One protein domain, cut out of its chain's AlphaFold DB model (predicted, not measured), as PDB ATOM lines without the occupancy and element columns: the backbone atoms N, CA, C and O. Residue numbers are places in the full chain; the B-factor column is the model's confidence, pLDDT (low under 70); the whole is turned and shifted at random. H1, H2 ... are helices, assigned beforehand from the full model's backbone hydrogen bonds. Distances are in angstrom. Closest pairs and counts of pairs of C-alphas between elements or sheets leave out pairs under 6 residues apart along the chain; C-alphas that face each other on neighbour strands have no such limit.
ATOM      1  N   TYR A   4      79.478  25.867  94.871       78.19
ATOM      2  CA  TYR A   4      78.669  25.865  93.649       78.19
ATOM      3  C   TYR A   4      79.262  24.968  92.555       78.19
ATOM      4  O   TYR A   4      78.509  24.217  91.936       78.19
ATOM      5  N   ASP A   5      80.587  24.982  92.358       84.31
ATOM      6  CA  ASP A   5      81.250  24.092  91.392       84.31
ATOM      7  C   ASP A   5      81.023  22.616  91.745       84.31
ATOM      8  O   ASP A   5      80.715  21.810  90.872       84.31
ATOM      9  N   LEU A   6      81.142  22.262  93.030       86.19
ATOM     10  CA  LEU A   6      80.921  20.893  93.510       86.19
ATOM     11  C   LEU A   6      79.471  20.442  93.289       86.19
ATOM     12  O   LEU A   6      79.227  19.332  92.820       86.19
ATOM     13  N   TYR A   7      78.508  21.316  93.587       86.06
ATOM     14  CA  TYR A   7      77.088  21.032  93.399       86.06
ATOM     15  C   TYR A   7      76.709  20.872  91.917       86.06
ATOM     16  O   TYR A   7      76.025  19.914  91.554       86.06
ATOM     17  N   ILE A   8      77.184  21.767  91.043       87.81
ATOM     18  CA  ILE A   8      76.963  21.662  89.591       87.81
ATOM     19  C   ILE A   8      77.693  20.434  89.028       87.81
ATOM     20  O   ILE A   8      77.118  19.718  88.211       87.81
ATOM     21  N   GLY A   9      78.906  20.138  89.508       89.94
ATOM     22  CA  GLY A   9      79.649  18.917  89.187       89.94
ATOM     23  C   GLY A   9      78.835  17.659  89.473       89.94
ATOM     24  O   GLY A   9      78.596  16.882  88.556       89.94
ATOM     25  N   HIS A  10      78.296  17.528  90.687       89.62
ATOM     26  CA  HIS A  10      77.454  16.394  91.075       89.62
ATOM     27  C   HIS A  10      76.185  16.260  90.211       89.62
ATOM     28  O   HIS A  10      75.789  15.149  89.855       89.62
ATOM     29  N   LEU A  11      75.543  17.373  89.828       87.75
ATOM     30  CA  LEU A  11      74.412  17.327  88.892       87.75
ATOM     31  C   LEU A  11      74.835  16.823  87.504       87.75
ATOM     32  O   LEU A  11      74.118  16.016  86.917       87.75
ATOM     33  N   LEU A  12      75.992  17.256  86.995       91.56
ATOM     34  CA  LEU A  12      76.556  16.750  85.738       91.56
ATOM     35  C   LEU A  12      77.002  15.280  85.847       91.56
ATOM     36  O   LEU A  12      76.912  14.547  84.867       91.56
ATOM     37  N   ASP A  13      77.442  14.825  87.019       91.06
ATOM     38  CA  ASP A  13      77.813  13.424  87.243       91.06
ATOM     39  C   ASP A  13      76.591  12.498  87.177       91.06
ATOM     40  O   ASP A  13      76.633  11.484  86.478       91.06
ATOM     41  N   ILE A  14      75.466  12.887  87.793       86.75
ATOM     42  CA  ILE A  14      74.181  12.170  87.663       86.75
ATOM     43  C   ILE A  14      73.767  12.058  86.188       86.75
ATOM     44  O   ILE A  14      73.260  11.018  85.754       86.75
ATOM     45  N   THR A  15      73.977  13.113  85.396       87.44
ATOM     46  CA  THR A  15      73.509  13.142  84.006       87.44
ATOM     47  C   THR A  15      74.343  12.281  83.054       87.44
ATOM     48  O   THR A  15      73.878  11.997  81.946       87.44
ATOM     49  N   ASN A  16      75.526  11.799  83.458       87.06
ATOM     50  CA  ASN A  16      76.359  10.898  82.647       87.06
ATOM     51  C   ASN A  16      75.623   9.608  82.246       87.06
ATOM     52  O   ASN A  16      75.821   9.109  81.141       87.06
ATOM     53  N   HIS A  17      74.735   9.107  83.108       85.62
ATOM     54  CA  HIS A  17      73.956   7.887  82.865       85.62
ATOM     55  C   HIS A  17      72.695   8.106  82.016       85.62
ATOM     56  O   HIS A  17      72.061   7.134  81.611       85.62
ATOM     57  N   LEU A  18      72.314   9.358  81.746       85.12
ATOM     58  CA  LEU A  18      71.118   9.675  80.968       85.12
ATOM     59  C   LEU A  18      71.397   9.560  79.468       85.12
ATOM     60  O   LEU A  18      72.432  10.028  78.977       85.12
ATOM     61  N   ASN A  19      70.451   8.975  78.732       84.19
ATOM     62  CA  ASN A  19      70.439   8.991  77.276       84.19
ATOM     63  C   ASN A  19      69.672  10.238  76.785       84.19
ATOM     64  O   ASN A  19      68.682  10.620  77.412       84.19
ATOM     65  N   PRO A  20      70.021  10.846  75.636       82.44
ATOM     66  CA  PRO A  20      69.269  11.988  75.097       82.44
ATOM     67  C   PRO A  20      67.798  11.660  74.791       82.44
ATOM     68  O   PRO A  20      66.959  12.552  74.747       82.44
ATOM     69  N   LYS A  21      67.474  10.371  74.613       80.88
ATOM     70  CA  LYS A  21      66.100   9.862  74.459       80.88
ATOM     71  C   LYS A  21      65.281   9.917  75.754       80.88
ATOM     72  O   LYS A  21      64.068  10.081  75.685       80.88
ATOM     73  N   ASP A  22      65.939   9.785  76.905       74.69
ATOM     74  CA  ASP A  22      65.308   9.811  78.232       74.69
ATOM     75  C   ASP A  22      65.168  11.250  78.744       74.69
ATOM     76  O   ASP A  22      64.273  11.565  79.529       74.69
ATOM     77  N   CYS A  23      66.020  12.151  78.246       74.50
ATOM     78  CA  CYS A  23      65.874  13.596  78.369       74.50
ATOM     79  C   CYS A  23      64.746  14.114  77.463       74.50
ATOM     80  O   CYS A  23      64.974  14.930  76.568       74.50
ATOM     81  N   ALA A  24      63.513  13.662  77.719       63.47
ATOM     82  CA  ALA A  24      62.318  14.296  77.179       63.47
ATOM     83  C   ALA A  24      62.414  15.801  77.456       63.47
ATOM     84  O   ALA A  24      62.558  16.209  78.611       63.47
ATOM     85  N   VAL A  25      62.412  16.611  76.390       58.97
ATOM     86  CA  VAL A  25      62.653  18.055  76.480       58.97
ATOM     87  C   VAL A  25      61.656  18.643  77.467       58.97
ATOM     88  O   VAL A  25      60.463  18.708  77.173       58.97
ATOM     89  N   ALA A  26      62.149  19.066  78.634       56.50
ATOM     90  CA  ALA A  26      61.348  19.802  79.591       56.50
ATOM     91  C   ALA A  26      60.847  21.058  78.870       56.50
ATOM     92  O   ALA A  26      61.622  21.957  78.542       56.50
ATOM     93  N   SER A  27      59.553  21.083  78.554       53.97
ATOM     94  CA  SER A  27      58.922  22.122  77.731       53.97
ATOM     95  C   SER A  27      58.861  23.483  78.434       53.97
ATOM     96  O   SER A  27      58.468  24.482  77.834       53.97
ATOM     97  N   HIS A  28      59.281  23.530  79.697       58.72
ATOM     98  CA  HIS A  28      59.458  24.733  80.487       58.72
ATOM     99  C   HIS A  28      60.916  25.188  80.426       58.72
ATOM    100  O   HIS A  28      61.815  24.577  80.999       58.72
ATOM    101  N   ASP A  29      61.137  26.289  79.713       61.06
ATOM    102  CA  ASP A  29      62.427  26.971  79.666       61.06
ATOM    103  C   ASP A  29      62.754  27.538  81.060       61.06
ATOM    104  O   ASP A  29      61.895  28.188  81.665       61.06
ATOM    105  N   ALA A  30      63.977  27.350  81.578       60.66
ATOM    106  CA  ALA A  30      64.333  27.796  82.939       60.66
ATOM    107  C   ALA A  30      64.153  29.311  83.151       60.66
ATOM    108  O   ALA A  30      63.999  29.778  84.281       60.66
ATOM    109  N   ILE A  31      64.113  30.076  82.058       58.72
ATOM    110  CA  ILE A  31      63.781  31.503  82.019       58.72
ATOM    111  C   ILE A  31      62.406  31.785  82.658       58.72
ATOM    112  O   ILE A  31      62.227  32.836  83.266       58.72
ATOM    113  N   GLN A  32      61.445  30.857  82.566       62.88
ATOM    114  CA  GLN A  32      60.124  30.991  83.198       62.88
ATOM    115  C   GLN A  32      60.142  30.665  84.698       62.88
ATOM    116  O   GLN A  32      59.330  31.205  85.443       62.88
ATOM    117  N   ILE A  44      81.417  29.770  87.234       86.88
ATOM    118  CA  ILE A  44      81.853  28.379  87.394       86.88
ATOM    119  C   ILE A  44      83.285  28.223  86.886       86.88
ATOM    120  O   ILE A  44      83.707  28.960  85.987       86.88
ATOM    121  N   GLY A  45      84.023  27.262  87.441       88.50
ATOM    122  CA  GLY A  45      85.372  26.923  86.980       88.50
ATOM    123  C   GLY A  45      85.416  26.518  85.498       88.50
ATOM    124  O   GLY A  45      84.454  25.968  84.960       88.50
ATOM    125  N   GLU A  46      86.544  26.770  84.829       90.94
ATOM    126  CA  GLU A  46      86.694  26.538  83.384       90.94
ATOM    127  C   GLU A  46      86.516  25.062  82.989       90.94
ATOM    128  O   GLU A  46      85.752  24.760  82.073       90.94
ATOM    129  N   GLU A  47      87.121  24.133  83.733       90.56
ATOM    130  CA  GLU A  47      86.933  22.687  83.535       90.56
ATOM    131  C   GLU A  47      85.452  22.289  83.621       90.56
ATOM    132  O   GLU A  47      84.938  21.526  82.800       90.56
ATOM    133  N   LEU A  48      84.737  22.855  84.598       91.69
ATOM    134  CA  LEU A  48      83.321  22.590  84.814       91.69
ATOM    135  C   LEU A  48      82.459  23.194  83.702       91.69
ATOM    136  O   LEU A  48      81.480  22.575  83.288       91.69
ATOM    137  N   ARG A  49      82.843  24.360  83.172       91.56
ATOM    138  CA  ARG A  49      82.212  24.984  82.002       91.56
ATOM    139  C   ARG A  49      82.344  24.108  80.757       91.56
ATOM    140  O   ARG A  49      81.351  23.950  80.050       91.56
ATOM    141  N   THR A  50      83.510  23.513  80.511       93.88
ATOM    142  CA  THR A  50      83.709  22.562  79.403       93.88
ATOM    143  C   THR A  50      82.798  21.348  79.574       93.88
ATOM    144  O   THR A  50      81.936  21.110  78.729       93.88
ATOM    145  N   ARG A  51      82.849  20.683  80.739       93.94
ATOM    146  CA  ARG A  51      81.960  19.550  81.069       93.94
ATOM    147  C   ARG A  51      80.470  19.887  80.928       93.94
ATOM    148  O   ARG A  51      79.687  19.054  80.473       93.94
ATOM    149  N   PHE A  52      80.066  21.097  81.315       92.88
ATOM    150  CA  PHE A  52      78.693  21.583  81.184       92.88
ATOM    151  C   PHE A  52      78.282  21.715  79.711       92.88
ATOM    152  O   PHE A  52      77.193  21.280  79.337       92.88
ATOM    153  N   VAL A  53      79.144  22.294  78.867       92.62
ATOM    154  CA  VAL A  53      78.893  22.448  77.426       92.62
ATOM    155  C   VAL A  53      78.833  21.087  76.733       92.62
ATOM    156  O   VAL A  53      77.880  20.847  75.990       92.62
ATOM    157  N   ASP A  54      79.771  20.187  77.020       94.06
ATOM    158  CA  ASP A  54      79.812  18.840  76.439       94.06
ATOM    159  C   ASP A  54      78.571  18.031  76.831       94.06
ATOM    160  O   ASP A  54      77.920  17.407  75.991       94.06
ATOM    161  N   CYS A  55      78.176  18.096  78.106       93.06
ATOM    162  CA  CYS A  55      76.981  17.413  78.583       93.06
ATOM    163  C   CYS A  55      75.696  18.000  77.976       93.06
ATOM    164  O   CYS A  55      74.806  17.245  77.574       93.06
ATOM    165  N   LYS A  56      75.624  19.330  77.811       92.94
ATOM    166  CA  LYS A  56      74.529  19.989  77.088       92.94
ATOM    167  C   LYS A  56      74.453  19.516  75.635       92.94
ATOM    168  O   LYS A  56      73.371  19.158  75.182       92.94
ATOM    169  N   GLN A  57      75.576  19.487  74.914       92.62
ATOM    170  CA  GLN A  57      75.621  19.013  73.524       92.62
ATOM    171  C   GLN A  57      75.226  17.537  73.409       92.62
ATOM    172  O   GLN A  57      74.502  17.175  72.484       92.62
ATOM    173  N   ARG A  58      75.649  16.699  74.363       92.81
ATOM    174  CA  ARG A  58      75.285  15.281  74.414       92.81
ATOM    175  C   ARG A  58      73.784  15.087  74.628       92.81
ATOM    176  O   ARG A  58      73.169  14.372  73.848       92.81
ATOM    177  N   LEU A  59      73.205  15.696  75.666       90.81
ATOM    178  CA  LEU A  59      71.827  15.427  76.114       90.81
ATOM    179  C   LEU A  59      70.752  16.258  75.410       90.81
ATOM    180  O   LEU A  59      69.645  15.772  75.204       90.81
ATOM    181  N   LEU A  60      71.064  17.503  75.053       91.00
ATOM    182  CA  LEU A  60      70.152  18.454  74.417       91.00
ATOM    183  C   LEU A  60      70.871  19.190  73.265       91.00
ATOM    184  O   LEU A  60      71.042  20.414  73.328       91.00
ATOM    185  N   PRO A  61      71.281  18.480  72.190       88.56
ATOM    186  CA  PRO A  61      72.019  19.068  71.065       88.56
ATOM    187  C   PRO A  61      71.263  20.220  70.388       88.56
ATOM    188  O   PRO A  61      71.868  21.213  69.989       88.56
ATOM    189  N   THR A  62      69.935  20.120  70.304       89.31
ATOM    190  CA  THR A  62      69.038  21.151  69.754       89.31
ATOM    191  C   THR A  62      68.478  22.108  70.813       89.31
ATOM    192  O   THR A  62      67.758  23.042  70.467       89.31
ATOM    193  N   GLY A  63      68.765  21.883  72.100       85.88
ATOM    194  CA  GLY A  63      68.136  22.610  73.202       85.88
ATOM    195  C   GLY A  63      68.774  23.966  73.501       85.88
ATOM    196  O   GLY A  63      69.957  24.214  73.231       85.88
ATOM    197  N   THR A  64      68.008  24.859  74.125       89.00
ATOM    198  CA  THR A  64      68.529  26.127  74.657       89.00
ATOM    199  C   THR A  64      69.402  25.882  75.896       89.00
ATOM    200  O   THR A  64      69.401  24.807  76.498       89.00
ATOM    201  N   HIS A  65      70.194  26.880  76.297       87.12
ATOM    202  CA  HIS A  65      70.927  26.810  77.567       87.12
ATOM    203  C   HIS A  65      69.960  26.793  78.771       87.12
ATOM    204  O   HIS A  65      70.192  26.066  79.733       87.12
ATOM    205  N   GLY A  66      68.837  27.519  78.679       84.62
ATOM    206  CA  GLY A  66      67.778  27.525  79.691       84.62
ATOM    207  C   GLY A  66      67.081  26.170  79.839       84.62
ATOM    208  O   GLY A  66      66.916  25.702  80.961       84.62
ATOM    209  N   GLN A  67      66.775  25.472  78.743       86.56
ATOM    210  CA  GLN A  67      66.217  24.111  78.780       86.56
ATOM    211  C   GLN A  67      67.158  23.105  79.459       86.56
ATOM    212  O   GLN A  67      66.704  22.242  80.208       86.56
ATOM    213  N   PHE A  68      68.474  23.225  79.257       89.06
ATOM    214  CA  PHE A  68      69.438  22.370  79.951       89.06
ATOM    215  C   PHE A  68      69.539  22.696  81.449       89.06
ATOM    216  O   PHE A  68      69.590  21.778  82.262       89.06
ATOM    217  N   ILE A  69      69.468  23.971  81.845       86.62
ATOM    218  CA  ILE A  69      69.351  24.339  83.268       86.62
ATOM    219  C   ILE A  69      68.048  23.786  83.871       86.62
ATOM    220  O   ILE A  69      68.084  23.234  84.969       86.62
ATOM    221  N   ALA A  70      66.920  23.863  83.156       85.19
ATOM    222  CA  ALA A  70      65.644  23.301  83.607       85.19
ATOM    223  C   ALA A  70      65.740  21.781  83.822       85.19
ATOM    224  O   ALA A  70      65.289  21.280  84.851       85.19
ATOM    225  N   LEU A  71      66.404  21.062  82.909       87.25
ATOM    226  CA  LEU A  71      66.697  19.634  83.058       87.25
ATOM    227  C   LEU A  71      67.528  19.349  84.323       87.25
ATOM    228  O   LEU A  71      67.162  18.472  85.102       87.25
ATOM    229  N   LEU A  72      68.607  20.102  84.572       88.06
ATOM    230  CA  LEU A  72      69.435  19.931  85.777       88.06
ATOM    231  C   LEU A  72      68.649  20.206  87.075       88.06
ATOM    232  O   LEU A  72      68.846  19.511  88.073       88.06
ATOM    233  N   LEU A  73      67.737  21.184  87.067       85.38
ATOM    234  CA  LEU A  73      66.860  21.483  88.204       85.38
ATOM    235  C   LEU A  73      65.811  20.383  88.433       85.38
ATOM    236  O   LEU A  73      65.638  19.950  89.572       85.38
ATOM    237  N   ALA A  74      65.182  19.868  87.374       84.56
ATOM    238  CA  ALA A  74      64.236  18.754  87.464       84.56
ATOM    239  C   ALA A  74      64.912  17.467  87.979       84.56
ATOM    240  O   ALA A  74      64.357  16.755  88.815       84.56
ATOM    241  N   LEU A  75      66.150  17.194  87.551       83.31
ATOM    242  CA  LEU A  75      66.942  16.065  88.051       83.31
ATOM    243  C   LEU A  75      67.303  16.217  89.534       83.31
ATOM    244  O   LEU A  75      67.248  15.236  90.276       83.31
ATOM    245  N   LYS A  76      67.617  17.436  89.993       85.12
ATOM    246  CA  LYS A  76      67.808  17.724  91.423       85.12
ATOM    247  C   LYS A  76      66.536  17.440  92.225       85.12
ATOM    248  O   LYS A  76      66.609  16.836  93.298       85.12
ATOM    249  N   GLU A  77      65.384  17.887  91.731       84.56
ATOM    250  CA  GLU A  77      64.096  17.678  92.393       84.56
ATOM    251  C   GLU A  77      63.756  16.185  92.484       84.56
ATOM    252  O   GLU A  77      63.502  15.685  93.579       84.56
ATOM    253  N   GLU A  78      63.882  15.440  91.384       81.88
ATOM    254  CA  GLU A  78      63.652  13.991  91.356       81.88
ATOM    255  C   GLU A  78      64.646  13.220  92.245       81.88
ATOM    256  O   GLU A  78      64.248  12.308  92.973       81.88
ATOM    257  N   HIS A  79      65.925  13.608  92.268       80.69
ATOM    258  CA  HIS A  79      66.917  13.043  93.189       80.69
ATOM    259  C   HIS A  79      66.541  13.306  94.659       80.69
ATOM    260  O   HIS A  79      66.618  12.408  95.505       80.69
ATOM    261  N   THR A  80      66.072  14.519  94.971       81.81
ATOM    262  CA  THR A  80      65.603  14.894  96.317       81.81
ATOM    263  C   THR A  80      64.333  14.124  96.699       81.81
ATOM    264  O   THR A  80      64.199  13.672  97.836       81.81
ATOM    265  N   ARG A  81      63.414  13.913  95.748       82.06
ATOM    266  CA  ARG A  81      62.191  13.125  95.941       82.06
ATOM    267  C   ARG A  81      62.517  11.659  96.230       82.06
ATOM    268  O   ARG A  81      62.012  11.119  97.212       82.06
ATOM    269  N   ARG A  82      63.402  11.038  95.440       79.44
ATOM    270  CA  ARG A  82      63.839   9.640  95.628       79.44
ATOM    271  C   ARG A  82      64.508   9.427  96.980       79.44
ATOM    272  O   ARG A  82      64.070   8.561  97.731       79.44
ATOM    273  N   THR A  83      65.494  10.256  97.319       79.69
ATOM    274  CA  THR A  83      66.221  10.157  98.600       79.69
ATOM    275  C   THR A  83      65.301  10.352  99.810       79.69
ATOM    276  O   THR A  83      65.351   9.544 100.736       79.69
ATOM    277  N   ARG A  84      64.378  11.327  99.784       80.94
ATOM    278  CA  ARG A  84      63.347  11.474 100.834       80.94
ATOM    279  C   ARG A  84      62.385  10.281 100.900       80.94
ATOM    280  O   ARG A  84      62.063   9.831 101.995       80.94
ATOM    281  N   SER A  85      61.952   9.745  99.757       72.81
ATOM    282  CA  SER A  85      61.045   8.586  99.727       72.81
ATOM    283  C   SER A  85      61.697   7.294 100.236       72.81
ATOM    284  O   SER A  85      61.031   6.511 100.907       72.81
ATOM    285  N   GLN A  86      63.002   7.097 100.006       69.62
ATOM    286  CA  GLN A  86      63.752   5.992 100.612       69.62
ATOM    287  C   GLN A  86      63.936   6.176 102.122       69.62
ATOM    288  O   GLN A  86      63.860   5.191 102.847       69.62
TER     289      GLN A  86
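Overview. This is residues 4 to 32 and 44 to 86 of the 554 residues of an uncharacterized protein of Batrachochytrium dendrobatidis (strain JEL423) (UniProt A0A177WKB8). A long helix, H3, crosses a pair of shorter helices, H1 and H2, which lie side by side and run the same way. The first part of H3 passes close to both, and its last residues, 80 to 86, stick out free; a long stretch without a named element, residues 16 to 32, runs along the outside. The printed part has 72 residues with three named helices, H1, H2 and H3 in chain order, and no named strand; its class is all helix. It is compact, with a radius of gyration of the C-alphas of 12.1 A, and spans 34 by 27 by 25 A.

Along the chain. H3, residues 65 to 86, is 31.9 A long from C-alpha 65 at (70.927, 26.810, 77.567) to C-alpha 86 at (63.752, 5.992, 100.612). H1, residues 4 to 15, is 16.8 A long and begins with C-alpha 4 at (78.669, 25.865, 93.649). H2, residues 46 to 59, is 19.9 A long.

Arrangement. H3 touches H1 with residues 72 to 76 alone, and H1 touches H3 with residues 11 to 12 alone. Their closest C-alphas, those of Leu 11 and Leu 72, are 6.4 A apart, and their lines are about perpendicular at 81 degrees. H1 touches H2 at a shallow tilt of 27 degrees, the same way; their closest C-alphas, those of Gly 9 and Leu 48, are 6.8 A apart. H2 and H3 are close but not clearly touching, about perpendicular at 88 degrees, with the closest C-alphas, those of Lys 56 and Phe 68, 6.3 A apart. In H1, H2 and H3 every O i to N i+4 pair is within hydrogen-bond range.

Size, cuts and confidence. The two C-alphas farthest apart, those of Glu 46 and Ser 85, are 35.3 A apart. Residues 33 to 43, in the link from H1 to H2, are not printed; C-alphas 32 and 44 are 22.3 A apart across the cut. The link from H2 to H3 is tight. The mean pLDDT of the printed part is 83.0, and residues 24 to 32 and residue 86 are under 70.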